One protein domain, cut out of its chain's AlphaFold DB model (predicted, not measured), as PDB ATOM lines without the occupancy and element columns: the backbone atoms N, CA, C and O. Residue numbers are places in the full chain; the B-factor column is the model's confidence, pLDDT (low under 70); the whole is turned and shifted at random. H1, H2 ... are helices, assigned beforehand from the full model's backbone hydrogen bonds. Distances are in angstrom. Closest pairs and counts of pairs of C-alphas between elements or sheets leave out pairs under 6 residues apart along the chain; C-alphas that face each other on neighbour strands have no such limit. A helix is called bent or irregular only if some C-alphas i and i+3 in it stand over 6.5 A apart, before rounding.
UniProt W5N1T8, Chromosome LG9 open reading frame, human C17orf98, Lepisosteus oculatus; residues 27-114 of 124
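AT A GLANCE: This is residues 27 to 114 of the 124 residues of the protein "Chromosome LG9 open reading frame, human C17orf98" of Lepisosteus oculatus (UniProt W5N1T8). At one end of the domain the longest helix, H1, stands loosely side by side with H5, the two running opposite ways, and at the other end a small head holds the short helices H2 and H3. Between the two ends lie H4 and two long stretches with no named element, residues 45 to 63 and 79 to 90, in an open arrangement with few contacts between helices; residues 60 to 65 stick out. The printed part has 88 residues with five named helices, in the order H1, H2, H3, H4, H5 along the chain, and no named strand, so its class is all helix. The whole is loose, with a radius of gyration of the C-alphas of 15.8 A, and only just flat, with spans of 44 by 29 by 16 A.

IN THESE COORDINATES: H1, residues 31 to 44, begins at C-alpha 31 at (362.698, 276.312, 383.402) and measures 20.0 A from first to last C-alpha. H5, residues 101 to 112, measures 15.9 A and ends at C-alpha 112 at (367.465, 287.962, 372.772). H4, residues 91 to 99, measures 11.9 A. H3, residues 72 to 78, measures 10.2 A and ends at C-alpha 78 at (324.513, 291.163, 375.138). H2, residues 64 to 68, is the shortest at 6.5 A. No helix is bent or irregular.

HOW THE PARTS SIT: H1 touches no helix, but is near H5. The two are close but not clearly touching, with 2 pairs of C-alphas within 8 A; the closest C-alphas are those of Ile 37 and Ala 102, 6.5 A apart. Their lines stand at a shallow tilt of 11 degrees, and they run opposite ways. H5 and H4 only just touch, with 3 pairs of C-alphas within 8 A, and they touch only at the corner by their link. H5 touches H4 with residues 103 to 104 alone, and the closest C-alphas of the two are those of Ala 97 and Ala 103, 5.8 A apart. H4 and H5 run the same way at a steep tilt of 38 degrees, only just past shallow. H4 has its centre nearest to the mean of the C-alphas, at 6.3 A, and is apart from H1, H2 and H3. H3 and H2 have the farthest centres, at 22.4 A and 18.3 A from that mean. H2 and H3 are close but not clearly touching, with 2 pairs of C-alphas within 8 A; the closest C-alphas are those of Phe 67 and Pro 73, 6.4 A apart. H2 and H3 are both apart from H1 and from H5. In H2, H3, H4 and H5 every pair of O of residue i and N of residue i+4 is within hydrogen-bond range, while in H1 9 of 10 such pairs are.

THE WHOLE: The two C-alphas farthest apart are those of Gln 78 and Ala 113, at 44.7 A, while the first and last printed C-alphas, Phe 27 and Gly 114, are 7.6 A apart. The printed part has no cut. The links from H1 to H2, with 19 residues, and from H3 to H4, with 12 residues, are long. The links from H2 to H3, with 3 residues, and from H4 to H5, with 1 residue, are tight. Residues 60 to 65, of which 64 and 65 belong to H2, stand free. The mean pLDDT of the printed part is 87.3, and it is under 70 at residues 27 to 30 and at residues 112 to 114, of which 112 belongs to H5.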
ATOM      1  N   PHE A  27     362.635 276.994 370.045       63.69
ATOM      2  CA  PHE A  27     361.884 276.705 371.257       63.69
ATOM      3  C   PHE A  27     362.843 276.550 372.441       63.69
ATOM      4  O   PHE A  27     363.402 275.482 372.679       63.69
ATOM      5  N   ILE A  28     363.017 277.627 373.207       66.06
ATOM      6  CA  ILE A  28     363.758 277.588 374.470       66.06
ATOM      7  C   ILE A  28     362.777 277.318 375.614       66.06
ATOM      8  O   ILE A  28     361.978 278.182 375.982       66.06
ATOM      9  N   LEU A  29     362.856 276.122 376.204       65.62
ATOM     10  CA  LEU A  29     362.169 275.789 377.454       65.62
ATOM     11  C   LEU A  29     363.031 276.242 378.647       65.62
ATOM     12  O   LEU A  29     363.805 275.462 379.196       65.62
ATOM     13  N   ASP A  30     362.937 277.516 379.039       69.75
ATOM     14  CA  ASP A  30     363.729 278.057 380.156       69.75
ATOM     15  C   ASP A  30     363.043 277.834 381.511       69.75
ATOM     16  O   ASP A  30     362.344 278.703 382.041       69.75
ATOM     17  N   CYS A  31     363.247 276.650 382.089       80.88
ATOM     18  CA  CYS A  31     362.698 276.312 383.402       80.88
ATOM     19  C   CYS A  31     363.320 277.123 384.553       80.88
ATOM     20  O   CYS A  31     362.652 277.313 385.564       80.88
ATOM     21  N   VAL A  32     364.550 277.634 384.415       86.06
ATOM     22  CA  VAL A  32     365.254 278.342 385.503       86.06
ATOM     23  C   VAL A  32     364.714 279.760 385.668       86.06
ATOM     24  O   VAL A  32     364.391 280.180 386.780       86.06
ATOM     25  N   ALA A  33     364.567 280.498 384.563       86.31
ATOM     26  CA  ALA A  33     363.947 281.824 384.587       86.31
ATOM     27  C   ALA A  33     362.497 281.754 385.089       86.31
ATOM     28  O   ALA A  33     362.077 282.562 385.919       86.31
ATOM     29  N   VAL A  34     361.755 280.750 384.612       87.75
ATOM     30  CA  VAL A  34     360.389 280.452 385.051       87.75
ATOM     31  C   VAL A  34     360.339 280.156 386.549       87.75
ATOM     32  O   VAL A  34     359.527 280.750 387.253       87.75
ATOM     33  N   GLU A  35     361.211 279.289 387.063       90.31
ATOM     34  CA  GLU A  35     361.229 278.942 388.484       90.31
ATOM     35  C   GLU A  35     361.533 280.156 389.372       90.31
ATOM     36  O   GLU A  35     360.852 280.356 390.380       90.31
ATOM     37  N   SER A  36     362.508 280.990 388.995       90.25
ATOM     38  CA  SER A  36     362.837 282.212 389.741       90.25
ATOM     39  C   SER A  36     361.628 283.141 389.853       90.25
ATOM     40  O   SER A  36     361.257 283.549 390.951       90.25
ATOM     41  N   ILE A  37     360.970 283.418 388.723       90.31
ATOM     42  CA  ILE A  37     359.772 284.263 388.673       90.31
ATOM     43  C   ILE A  37     358.653 283.652 389.523       90.31
ATOM     44  O   ILE A  37     358.033 284.352 390.325       90.31
ATOM     45  N   ALA A  38     358.410 282.346 389.391       90.44
ATOM     46  CA  ALA A  38     357.384 281.655 390.165       90.44
ATOM     47  C   ALA A  38     357.641 281.769 391.675       90.44
ATOM     48  O   ALA A  38     356.715 282.062 392.432       90.44
ATOM     49  N   ARG A  39     358.885 281.572 392.132       91.25
ATOM     50  CA  ARG A  39     359.250 281.694 393.553       91.25
ATOM     51  C   ARG A  39     358.983 283.099 394.096       91.25
ATOM     52  O   ARG A  39     358.436 283.217 395.195       91.25
ATOM     53  N   ASP A  40     359.314 284.136 393.334       91.44
ATOM     54  CA  ASP A  40     359.136 285.531 393.750       91.44
ATOM     55  C   ASP A  40     357.654 285.921 393.835       91.44
ATOM     56  O   ASP A  40     357.190 286.496 394.831       91.44
ATOM     57  N   TYR A  41     356.870 285.564 392.817       90.56
ATOM     58  CA  TYR A  41     355.456 285.924 392.775       90.56
ATOM     59  C   TYR A  41     354.557 285.044 393.631       90.56
ATOM     60  O   TYR A  41     353.543 285.541 394.116       90.56
ATOM     61  N   ASN A  42     354.942 283.800 393.923       87.81
ATOM     62  CA  ASN A  42     354.234 282.980 394.909       87.81
ATOM     63  C   ASN A  42     354.228 283.626 396.302       87.81
ATOM     64  O   ASN A  42     353.303 283.397 397.079       87.81
ATOM     65  N   ARG A  43     355.238 284.444 396.625       88.50
ATOM     66  CA  ARG A  43     355.320 285.161 397.905       88.50
ATOM     67  C   ARG A  43     354.631 286.520 397.865       88.50
ATOM     68  O   ARG A  43     353.952 286.879 398.817       88.50
ATOM     69  N   SER A  44     354.824 287.276 396.786       89.94
ATOM     70  CA  SER A  44     354.350 288.663 396.697       89.94
ATOM     71  C   SER A  44     352.921 288.792 396.159       89.94
ATOM     72  O   SER A  44     352.123 289.537 396.723       89.94
ATOM     73  N   LEU A  45     352.579 288.077 395.081       88.31
ATOM     74  CA  LEU A  45     351.322 288.214 394.329       88.31
ATOM     75  C   LEU A  45     350.840 286.849 393.782       88.31
ATOM     76  O   LEU A  45     350.701 286.686 392.565       88.31
ATOM     77  N   PRO A  46     350.517 285.866 394.645       83.75
ATOM     78  CA  PRO A  46     350.245 284.484 394.225       83.75
ATOM     79  C   PRO A  46     349.040 284.332 393.285       83.75
ATOM     80  O   PRO A  46     348.956 283.367 392.533       83.75
ATOM     81  N   ARG A  47     348.097 285.285 393.295       82.50
ATOM     82  CA  ARG A  47     346.923 285.267 392.403       82.50
ATOM     83  C   ARG A  47     347.197 285.801 390.995       82.50
ATOM     84  O   ARG A  47     346.438 285.483 390.087       82.50
ATOM     85  N   LEU A  48     348.218 286.642 390.823       83.69
ATOM     86  CA  LEU A  48     348.490 287.342 389.560       83.69
ATOM     87  C   LEU A  48     349.792 286.890 388.905       83.69
ATOM     88  O   LEU A  48     349.852 286.809 387.684       83.69
ATOM     89  N   GLY A  49     350.820 286.569 389.691       79.31
ATOM     90  CA  GLY A  49     352.126 286.180 389.166       79.31
ATOM     91  C   GLY A  49     352.308 284.676 388.988       79.31
ATOM     92  O   GLY A  49     353.410 284.160 389.149       79.31
ATOM     93  N   SER A  50     351.230 283.976 388.621       81.56
ATOM     94  CA  SER A  50     351.370 282.665 387.987       81.56
ATOM     95  C   SER A  50     352.230 282.826 386.735       81.56
ATOM     96  O   SER A  50     351.952 283.682 385.896       81.56
ATOM     97  N   VAL A  51     353.261 281.992 386.591       83.12
ATOM     98  CA  VAL A  51     354.088 281.992 385.375       83.12
ATOM     99  C   VAL A  51     353.280 281.569 384.154       83.12
ATOM    100  O   VAL A  51     353.524 282.054 383.051       83.12
ATOM    101  N   ILE A  52     352.309 280.676 384.340       84.81
ATOM    102  CA  ILE A  52     351.398 280.307 383.265       84.81
ATOM    103  C   ILE A  52     350.369 281.438 383.143       84.81
ATOM    104  O   ILE A  52     349.607 281.650 384.097       84.81
ATOM    105  N   PRO A  53     350.341 282.167 382.011       85.56
ATOM    106  CA  PRO A  53     349.391 283.248 381.813       85.56
ATOM    107  C   PRO A  53     347.970 282.680 381.726       85.56
ATOM    108  O   PRO A  53     347.772 281.575 381.209       85.56
ATOM    109  N   PRO A  54     346.956 283.413 382.203       90.44
ATOM    110  CA  PRO A  54     345.594 282.924 382.151       90.44
ATOM    111  C   PRO A  54     345.085 282.915 380.704       90.44
ATOM    112  O   PRO A  54     345.362 283.812 379.906       90.44
ATOM    113  N   TYR A  55     344.345 281.868 380.347       92.19
ATOM    114  CA  TYR A  55     343.892 281.671 378.973       92.19
ATOM    115  C   TYR A  55     342.718 282.597 378.628       92.19
ATOM    116  O   TYR A  55     341.698 282.608 379.320       92.19
ATOM    117  N   ASN A  56     342.847 283.330 377.518       93.00
ATOM    118  CA  ASN A  56     341.782 284.133 376.924       93.00
ATOM    119  C   ASN A  56     341.450 283.602 375.522       93.00
ATOM    120  O   ASN A  56     342.199 283.803 374.565       93.00
ATOM    121  N   ALA A  57     340.294 282.948 375.400       92.44
ATOM    122  CA  ALA A  57     339.862 282.328 374.153       92.44
ATOM    123  C   ALA A  57     339.580 283.349 373.036       92.44
ATOM    124  O   ALA A  57     339.777 283.038 371.865       92.44
ATOM    125  N   GLN A  58     339.147 284.572 373.360       92.56
ATOM    126  CA  GLN A  58     338.880 285.585 372.330       92.56
ATOM    127  C   GLN A  58     340.167 286.145 371.703       92.56
ATOM    128  O   GLN A  58     340.156 286.555 370.539       92.56
ATOM    129  N   ASP A  59     341.279 286.104 372.445       90.31
ATOM    130  CA  ASP A  59     342.610 286.478 371.959       90.31
ATOM    131  C   ASP A  59     343.285 285.345 371.152       90.31
ATOM    132  O   ASP A  59     344.177 285.607 370.337       90.31
ATOM    133  N   ASP A  60     342.841 284.094 371.314       92.12
ATOM    134  CA  ASP A  60     343.432 282.920 370.668       92.12
ATOM    135  C   ASP A  60     343.191 282.908 369.148       92.12
ATOM    136  O   ASP A  60     342.064 282.837 368.650       92.12
ATOM    137  N   LYS A  61     344.289 282.914 368.381       91.12
ATOM    138  CA  LYS A  61     344.283 282.877 366.912       91.12
ATOM    139  C   LYS A  61     343.493 281.694 366.348       91.12
ATOM    140  O   LYS A  61     342.847 281.861 365.314       91.12
ATOM    141  N   ASN A  62     343.531 280.544 367.013       91.31
ATOM    142  CA  ASN A  62     342.872 279.323 366.562       91.31
ATOM    143  C   ASN A  62     341.380 279.312 366.917       91.31
ATOM    144  O   ASN A  62     340.581 278.730 366.187       91.31
ATOM    145  N   ALA A  63     340.984 280.017 367.978       92.81
ATOM    146  CA  ALA A  63     339.586 280.146 368.383       92.81
ATOM    147  C   ALA A  63     338.866 281.345 367.730       92.81
ATOM    148  O   ALA A  63     337.636 281.394 367.727       92.81
ATOM    149  N   LYS A  64     339.589 282.288 367.099       90.44
ATOM    150  CA  LYS A  64     339.010 283.482 366.433       90.44
ATOM    151  C   LYS A  64     337.848 283.185 365.485       90.44
ATOM    152  O   LYS A  64     336.946 284.013 365.363       90.44
ATOM    153  N   GLY A  65     337.867 282.044 364.794       92.56
ATOM    154  CA  GLY A  65     336.782 281.639 363.895       92.56
ATOM    155  C   GLY A  65     335.444 281.507 364.625       92.56
ATOM    156  O   GLY A  65     334.459 282.104 364.198       92.56
ATOM    157  N   TYR A  66     335.446 280.818 365.767       93.56
ATOM    158  CA  TYR A  66     334.262 280.584 366.595       93.56
ATOM    159  C   TYR A  66     333.591 281.897 367.027       93.56
ATOM    160  O   TYR A  66     332.390 282.077 366.833       93.56
ATOM    161  N   PHE A  67     334.377 282.858 367.521       94.06
ATOM    162  CA  PHE A  67     333.856 284.140 368.012       94.06
ATOM    163  C   PHE A  67     333.338 285.073 366.909       94.06
ATOM    164  O   PHE A  67     332.599 286.013 367.194       94.06
ATOM    165  N   ARG A  68     333.700 284.822 365.644       92.06
ATOM    166  CA  ARG A  68     333.226 285.591 364.480       92.06
ATOM    167  C   ARG A  68     331.977 284.989 363.842       92.06
ATOM    168  O   ARG A  68     331.226 285.701 363.178       92.06
ATOM    169  N   THR A  69     331.749 283.689 364.014       94.25
ATOM    170  CA  THR A  69     330.611 282.985 363.415       94.25
ATOM    171  C   THR A  69     329.335 283.153 364.231       94.25
ATOM    172  O   THR A  69     329.338 283.015 365.453       94.25
ATOM    173  N   LYS A  70     328.207 283.409 363.556       92.94
ATOM    174  CA  LYS A  70     326.883 283.383 364.199       92.94
ATOM    175  C   LYS A  70     326.656 282.000 364.842       92.94
ATOM    176  O   LYS A  70     327.023 281.005 364.219       92.94
ATOM    177  N   PRO A  71     326.065 281.919 366.049       93.12
ATOM    178  CA  PRO A  71     325.344 282.977 366.769       93.12
ATOM    179  C   PRO A  71     326.183 283.759 367.797       93.12
ATOM    180  O   PRO A  71     325.619 284.508 368.589       93.12
ATOM    181  N   VAL A  72     327.510 283.605 367.812       95.06
ATOM    182  CA  VAL A  72     328.354 284.114 368.907       95.06
ATOM    183  C   VAL A  72     328.413 285.653 368.987       95.06
ATOM    184  O   VAL A  72     328.252 286.174 370.088       95.06
ATOM    185  N   PRO A  73     328.555 286.431 367.891       95.50
ATOM    186  CA  PRO A  73     328.698 287.886 368.003       95.50
ATOM    187  C   PRO A  73     327.517 288.617 368.676       95.50
ATOM    188  O   PRO A  73     327.782 289.464 369.529       95.50
ATOM    189  N   PRO A  74     326.235 288.308 368.374       95.75
ATOM    190  CA  PRO A  74     325.104 288.872 369.116       95.75
ATOM    191  C   PRO A  74     325.154 288.579 370.619       95.75
ATOM    192  O   PRO A  74     324.916 289.478 371.423       95.75
ATOM    193  N   LEU A  75     325.522 287.350 371.001       95.12
ATOM    194  CA  LEU A  75     325.655 286.966 372.405       95.12
ATOM    195  C   LEU A  75     326.747 287.792 373.098       95.12
ATOM    196  O   LEU A  75     326.515 288.321 374.179       95.12
ATOM    197  N   LEU A  76     327.902 287.977 372.450       94.56
ATOM    198  CA  LEU A  76     328.989 288.798 372.993       94.56
ATOM    199  C   LEU A  76     328.591 290.268 373.173       94.56
ATOM    200  O   LEU A  76     329.105 290.930 374.071       94.56
ATOM    201  N   GLN A  77     327.696 290.807 372.340       95.06
ATOM    202  CA  GLN A  77     327.169 292.159 372.552       95.06
ATOM    203  C   GLN A  77     326.279 292.226 373.791       95.06
ATOM    204  O   GLN A  77     326.430 293.144 374.593       95.06
ATOM    205  N   GLN A  78     325.404 291.235 373.978       95.06
ATOM    206  CA  GLN A  78     324.513 291.163 375.138       95.06
ATOM    207  C   GLN A  78     325.279 290.975 376.452       95.06
ATOM    208  O   GLN A  78     324.918 291.575 377.460       95.06
ATOM    209  N   THR A  79     326.357 290.188 376.442       92.12
ATOM    210  CA  THR A  79     327.195 289.948 377.630       92.12
ATOM    211  C   THR A  79     328.268 291.018 377.854       92.12
ATOM    212  O   THR A  79     329.048 290.910 378.797       92.12
ATOM    213  N   GLY A  80     328.349 292.047 376.999       91.25
ATOM    214  CA  GLY A  80     329.355 293.112 377.101       91.25
ATOM    215  C   GLY A  80     330.776 292.697 376.694       91.25
ATOM    216  O   GLY A  80     331.729 293.438 376.917       91.25
ATOM    217  N   GLN A  81     330.941 291.535 376.063       91.50
ATOM    218  CA  GLN A  81     332.225 290.953 375.656       91.50
ATOM    219  C   GLN A  81     332.590 291.226 374.186       91.50
ATOM    220  O   GLN A  81     333.537 290.649 373.657       91.50
ATOM    221  N   ALA A  82     331.854 292.099 373.497       90.00
ATOM    222  CA  ALA A  82     332.042 292.364 372.069       90.00
ATOM    223  C   ALA A  82     333.378 293.043 371.709       90.00
ATOM    224  O   ALA A  82     333.788 293.000 370.551       90.00
ATOM    225  N   ARG A  83     334.054 293.683 372.672       86.69
ATOM    226  CA  ARG A  83     335.337 294.385 372.464       86.69
ATOM    227  C   ARG A  83     336.561 293.549 372.858       86.69
ATOM    228  O   ARG A  83     337.639 294.106 373.037       86.69
ATOM    229  N   GLY A  84     336.390 292.235 372.974       84.56
ATOM    230  CA  GLY A  84     337.397 291.327 373.507       84.56
ATOM    231  C   GLY A  84     337.031 290.895 374.923       84.56
ATOM    232  O   GLY A  84     336.724 291.716 375.787       84.56
ATOM    233  N   GLY A  85     337.024 289.584 375.136       87.31
ATOM    234  CA  GLY A  85     336.844 288.967 376.442       87.31
ATOM    235  C   GLY A  85     338.100 289.090 377.297       87.31
ATOM    236  O   GLY A  85     339.142 289.554 376.841       87.31
ATOM    237  N   THR A  86     337.986 288.642 378.541       92.06
ATOM    238  CA  THR A  86     339.125 288.486 379.453       92.06
ATOM    239  C   THR A  86     339.238 287.024 379.851       92.06
ATOM    240  O   THR A  86     338.291 286.254 379.656       92.06
ATOM    241  N   SER A  87     340.386 286.621 380.383       91.88
ATOM    242  CA  SER A  87     340.498 285.310 381.012       91.88
ATOM    243  C   SER A  87     339.604 285.192 382.252       91.88
ATOM    244  O   SER A  87     339.073 286.173 382.775       91.88
ATOM    245  N   VAL A  88     339.493 283.973 382.780       89.75
ATOM    246  CA  VAL A  88     338.767 283.687 384.031       89.75
ATOM    247  C   VAL A  88     339.323 284.480 385.223       89.75
ATOM    248  O   VAL A  88     338.580 284.797 386.147       89.75
ATOM    249  N   LEU A  89     340.613 284.837 385.201       90.12
ATOM    250  CA  LEU A  89     341.248 285.634 386.257       90.12
ATOM    251  C   LEU A  89     341.024 287.148 386.085       90.12
ATOM    252  O   LEU A  89     341.421 287.939 386.942       90.12
ATOM    253  N   GLY A  90     340.356 287.549 385.004       90.88
ATOM    254  CA  GLY A  90     339.933 288.914 384.744       90.88
ATOM    255  C   GLY A  90     340.993 289.800 384.078       90.88
ATOM    256  O   GLY A  90     342.144 289.406 383.871       90.88
ATOM    257  N   PRO A  91     340.620 291.053 383.752       91.06
ATOM    258  CA  PRO A  91     341.435 291.957 382.936       91.06
ATOM    259  C   PRO A  91     342.773 292.336 383.575       91.06
ATOM    260  O   PRO A  91     343.738 292.606 382.862       91.06
ATOM    261  N   LEU A  92     342.848 292.382 384.909       91.94
ATOM    262  CA  LEU A  92     344.091 292.710 385.607       91.94
ATOM    263  C   LEU A  92     345.133 291.602 385.436       91.94
ATOM    264  O   LEU A  92     346.296 291.903 385.189       91.94
ATOM    265  N   ALA A  93     344.714 290.338 385.523       91.25
ATOM    266  CA  ALA A  93     345.591 289.194 385.310       91.25
ATOM    267  C   ALA A  93     346.068 289.120 383.852       91.25
ATOM    268  O   ALA A  93     347.253 288.906 383.609       91.25
ATOM    269  N   ASP A  94     345.181 289.401 382.893       91.56
ATOM    270  CA  ASP A  94     345.530 289.458 381.466       91.56
ATOM    271  C   ASP A  94     346.576 290.536 381.167       91.56
ATOM    272  O   ASP A  94     347.517 290.302 380.407       91.56
ATOM    273  N   ARG A  95     346.430 291.721 381.777       91.81
ATOM    274  CA  ARG A  95     347.423 292.798 381.667       91.81
ATOM    275  C   ARG A  95     348.725 292.415 382.348       91.81
ATOM    276  O   ARG A  95     349.778 292.546 381.740       91.81
ATOM    277  N   PHE A  96     348.668 291.887 383.569       92.38
ATOM    278  CA  PHE A  96     349.859 291.468 384.306       92.38
ATOM    279  C   PHE A  96     350.674 290.424 383.527       92.38
ATOM    280  O   PHE A  96     351.893 290.537 383.414       92.38
ATOM    281  N   ALA A  97     350.000 289.458 382.907       90.25
ATOM    282  CA  ALA A  97     350.618 288.431 382.078       90.25
ATOM    283  C   ALA A  97     351.310 288.967 380.810       90.25
ATOM    284  O   ALA A  97     352.176 288.289 380.264       90.25
ATOM    285  N   LYS A  98     350.943 290.164 380.331       90.19
ATOM    286  CA  LYS A  98     351.523 290.794 379.131       90.19
ATOM    287  C   LYS A  98     352.532 291.899 379.466       90.19
ATOM    288  O   LYS A  98     353.513 292.070 378.752       90.19
ATOM    289  N   GLU A  99     352.290 292.643 380.542       92.19
ATOM    290  CA  GLU A  99     352.936 293.932 380.823       92.19
ATOM    291  C   GLU A  99     353.780 293.930 382.109       92.19
ATOM    292  O   GLU A  99     354.515 294.886 382.354       92.19
ATOM    293  N   SER A 100     353.718 292.882 382.942       91.50
ATOM    294  CA  SER A 100     354.541 292.811 384.158       91.50
ATOM    295  C   SER A 100     356.036 292.755 383.846       91.50
ATOM    296  O   SER A 100     356.462 292.293 382.786       91.50
ATOM    297  N   ALA A 101     356.862 293.150 384.819       90.69
ATOM    298  CA  ALA A 101     358.315 293.016 384.721       90.69
ATOM    299  C   ALA A 101     358.740 291.574 384.386       90.69
ATOM    300  O   ALA A 101     359.639 291.374 383.574       90.69
ATOM    301  N   ALA A 102     358.042 290.583 384.945       89.19
ATOM    302  CA  ALA A 102     358.237 289.164 384.665       89.19
ATOM    303  C   ALA A 102     357.945 288.794 383.207       89.19
ATOM    304  O   ALA A 102     358.771 288.170 382.540       89.19
ATOM    305  N   ALA A 103     356.779 289.209 382.702       89.12
ATOM    306  CA  ALA A 103     356.358 288.956 381.331       89.12
ATOM    307  C   ALA A 103     357.312 289.615 380.327       89.12
ATOM    308  O   ALA A 103     357.755 288.985 379.366       89.12
ATOM    309  N   LEU A 104     357.696 290.866 380.590       90.62
ATOM    310  CA  LEU A 104     358.652 291.602 379.770       90.62
ATOM    311  C   LEU A 104     360.047 290.978 379.823       90.62
ATOM    312  O   LEU A 104     360.717 290.913 378.793       90.62
ATOM    313  N   TYR A 105     360.483 290.502 380.990       89.06
ATOM    314  CA  TYR A 105     361.749 289.791 381.142       89.06
ATOM    315  C   TYR A 105     361.777 288.527 380.282       89.06
ATOM    316  O   TYR A 105     362.674 288.383 379.452       89.06
ATOM    317  N   LEU A 106     360.767 287.658 380.412       85.06
ATOM    318  CA  LEU A 106     360.658 286.433 379.617       85.06
ATOM    319  C   LEU A 106     360.562 286.743 378.117       85.06
ATOM    320  O   LEU A 106     361.270 286.134 377.322       85.06
ATOM    321  N   SER A 107     359.761 287.734 377.716       84.94
ATOM    322  CA  SER A 107     359.626 288.127 376.308       84.94
ATOM    323  C   SER A 107     360.938 288.636 375.713       84.94
ATOM    324  O   SER A 107     361.296 288.248 374.601       84.94
ATOM    325  N   ARG A 108     361.653 289.515 376.427       84.69
ATOM    326  CA  ARG A 108     362.940 290.064 375.975       84.69
ATOM    327  C   ARG A 108     363.990 288.972 375.904       84.69
ATOM    328  O   ARG A 108     364.661 288.872 374.888       84.69
ATOM    329  N   ARG A 109     364.070 288.127 376.933       78.56
ATOM    330  CA  ARG A 109     365.006 287.005 377.005       78.56
ATOM    331  C   ARG A 109     364.765 285.997 375.888       78.56
ATOM    332  O   ARG A 109     365.710 285.653 375.197       78.56
ATOM    333  N   ASN A 110     363.518 285.609 375.631       76.88
ATOM    334  CA  ASN A 110     363.182 284.711 374.521       76.88
ATOM    335  C   ASN A 110     363.498 285.340 373.157       76.88
ATOM    336  O   ASN A 110     363.880 284.642 372.225       76.88
ATOM    337  N   SER A 111     363.392 286.666 373.050       74.31
ATOM    338  CA  SER A 111     363.742 287.403 371.832       74.31
ATOM    339  C   SER A 111     365.256 287.615 371.670       74.31
ATOM    340  O   SER A 111     365.728 287.757 370.546       74.31
ATOM    341  N   SER A 112     366.026 287.655 372.765       66.50
ATOM    342  CA  SER A 112     367.465 287.962 372.772       66.50
ATOM    343  C   SER A 112     368.372 286.733 372.873       66.50
ATOM    344  O   SER A 112     369.492 286.772 372.382       66.50
ATOM    345  N   ALA A 113     367.917 285.668 373.537       56.78
ATOM    346  CA  ALA A 113     368.680 284.450 373.816       56.78
ATOM    347  C   ALA A 113     368.360 283.299 372.841       56.78
ATOM    348  O   ALA A 113     368.888 282.209 373.019       56.78
ATOM    349  N   GLY A 114     367.496 283.527 371.837       47.41
ATOM    350  CA  GLY A 114     366.914 282.455 371.021       47.41
ATOM    351  C   GLY A 114     366.237 282.867 369.717       47.41
ATOM    352  O   GLY A 114     365.192 282.329 369.371       47.41
TER     353      GLY A 114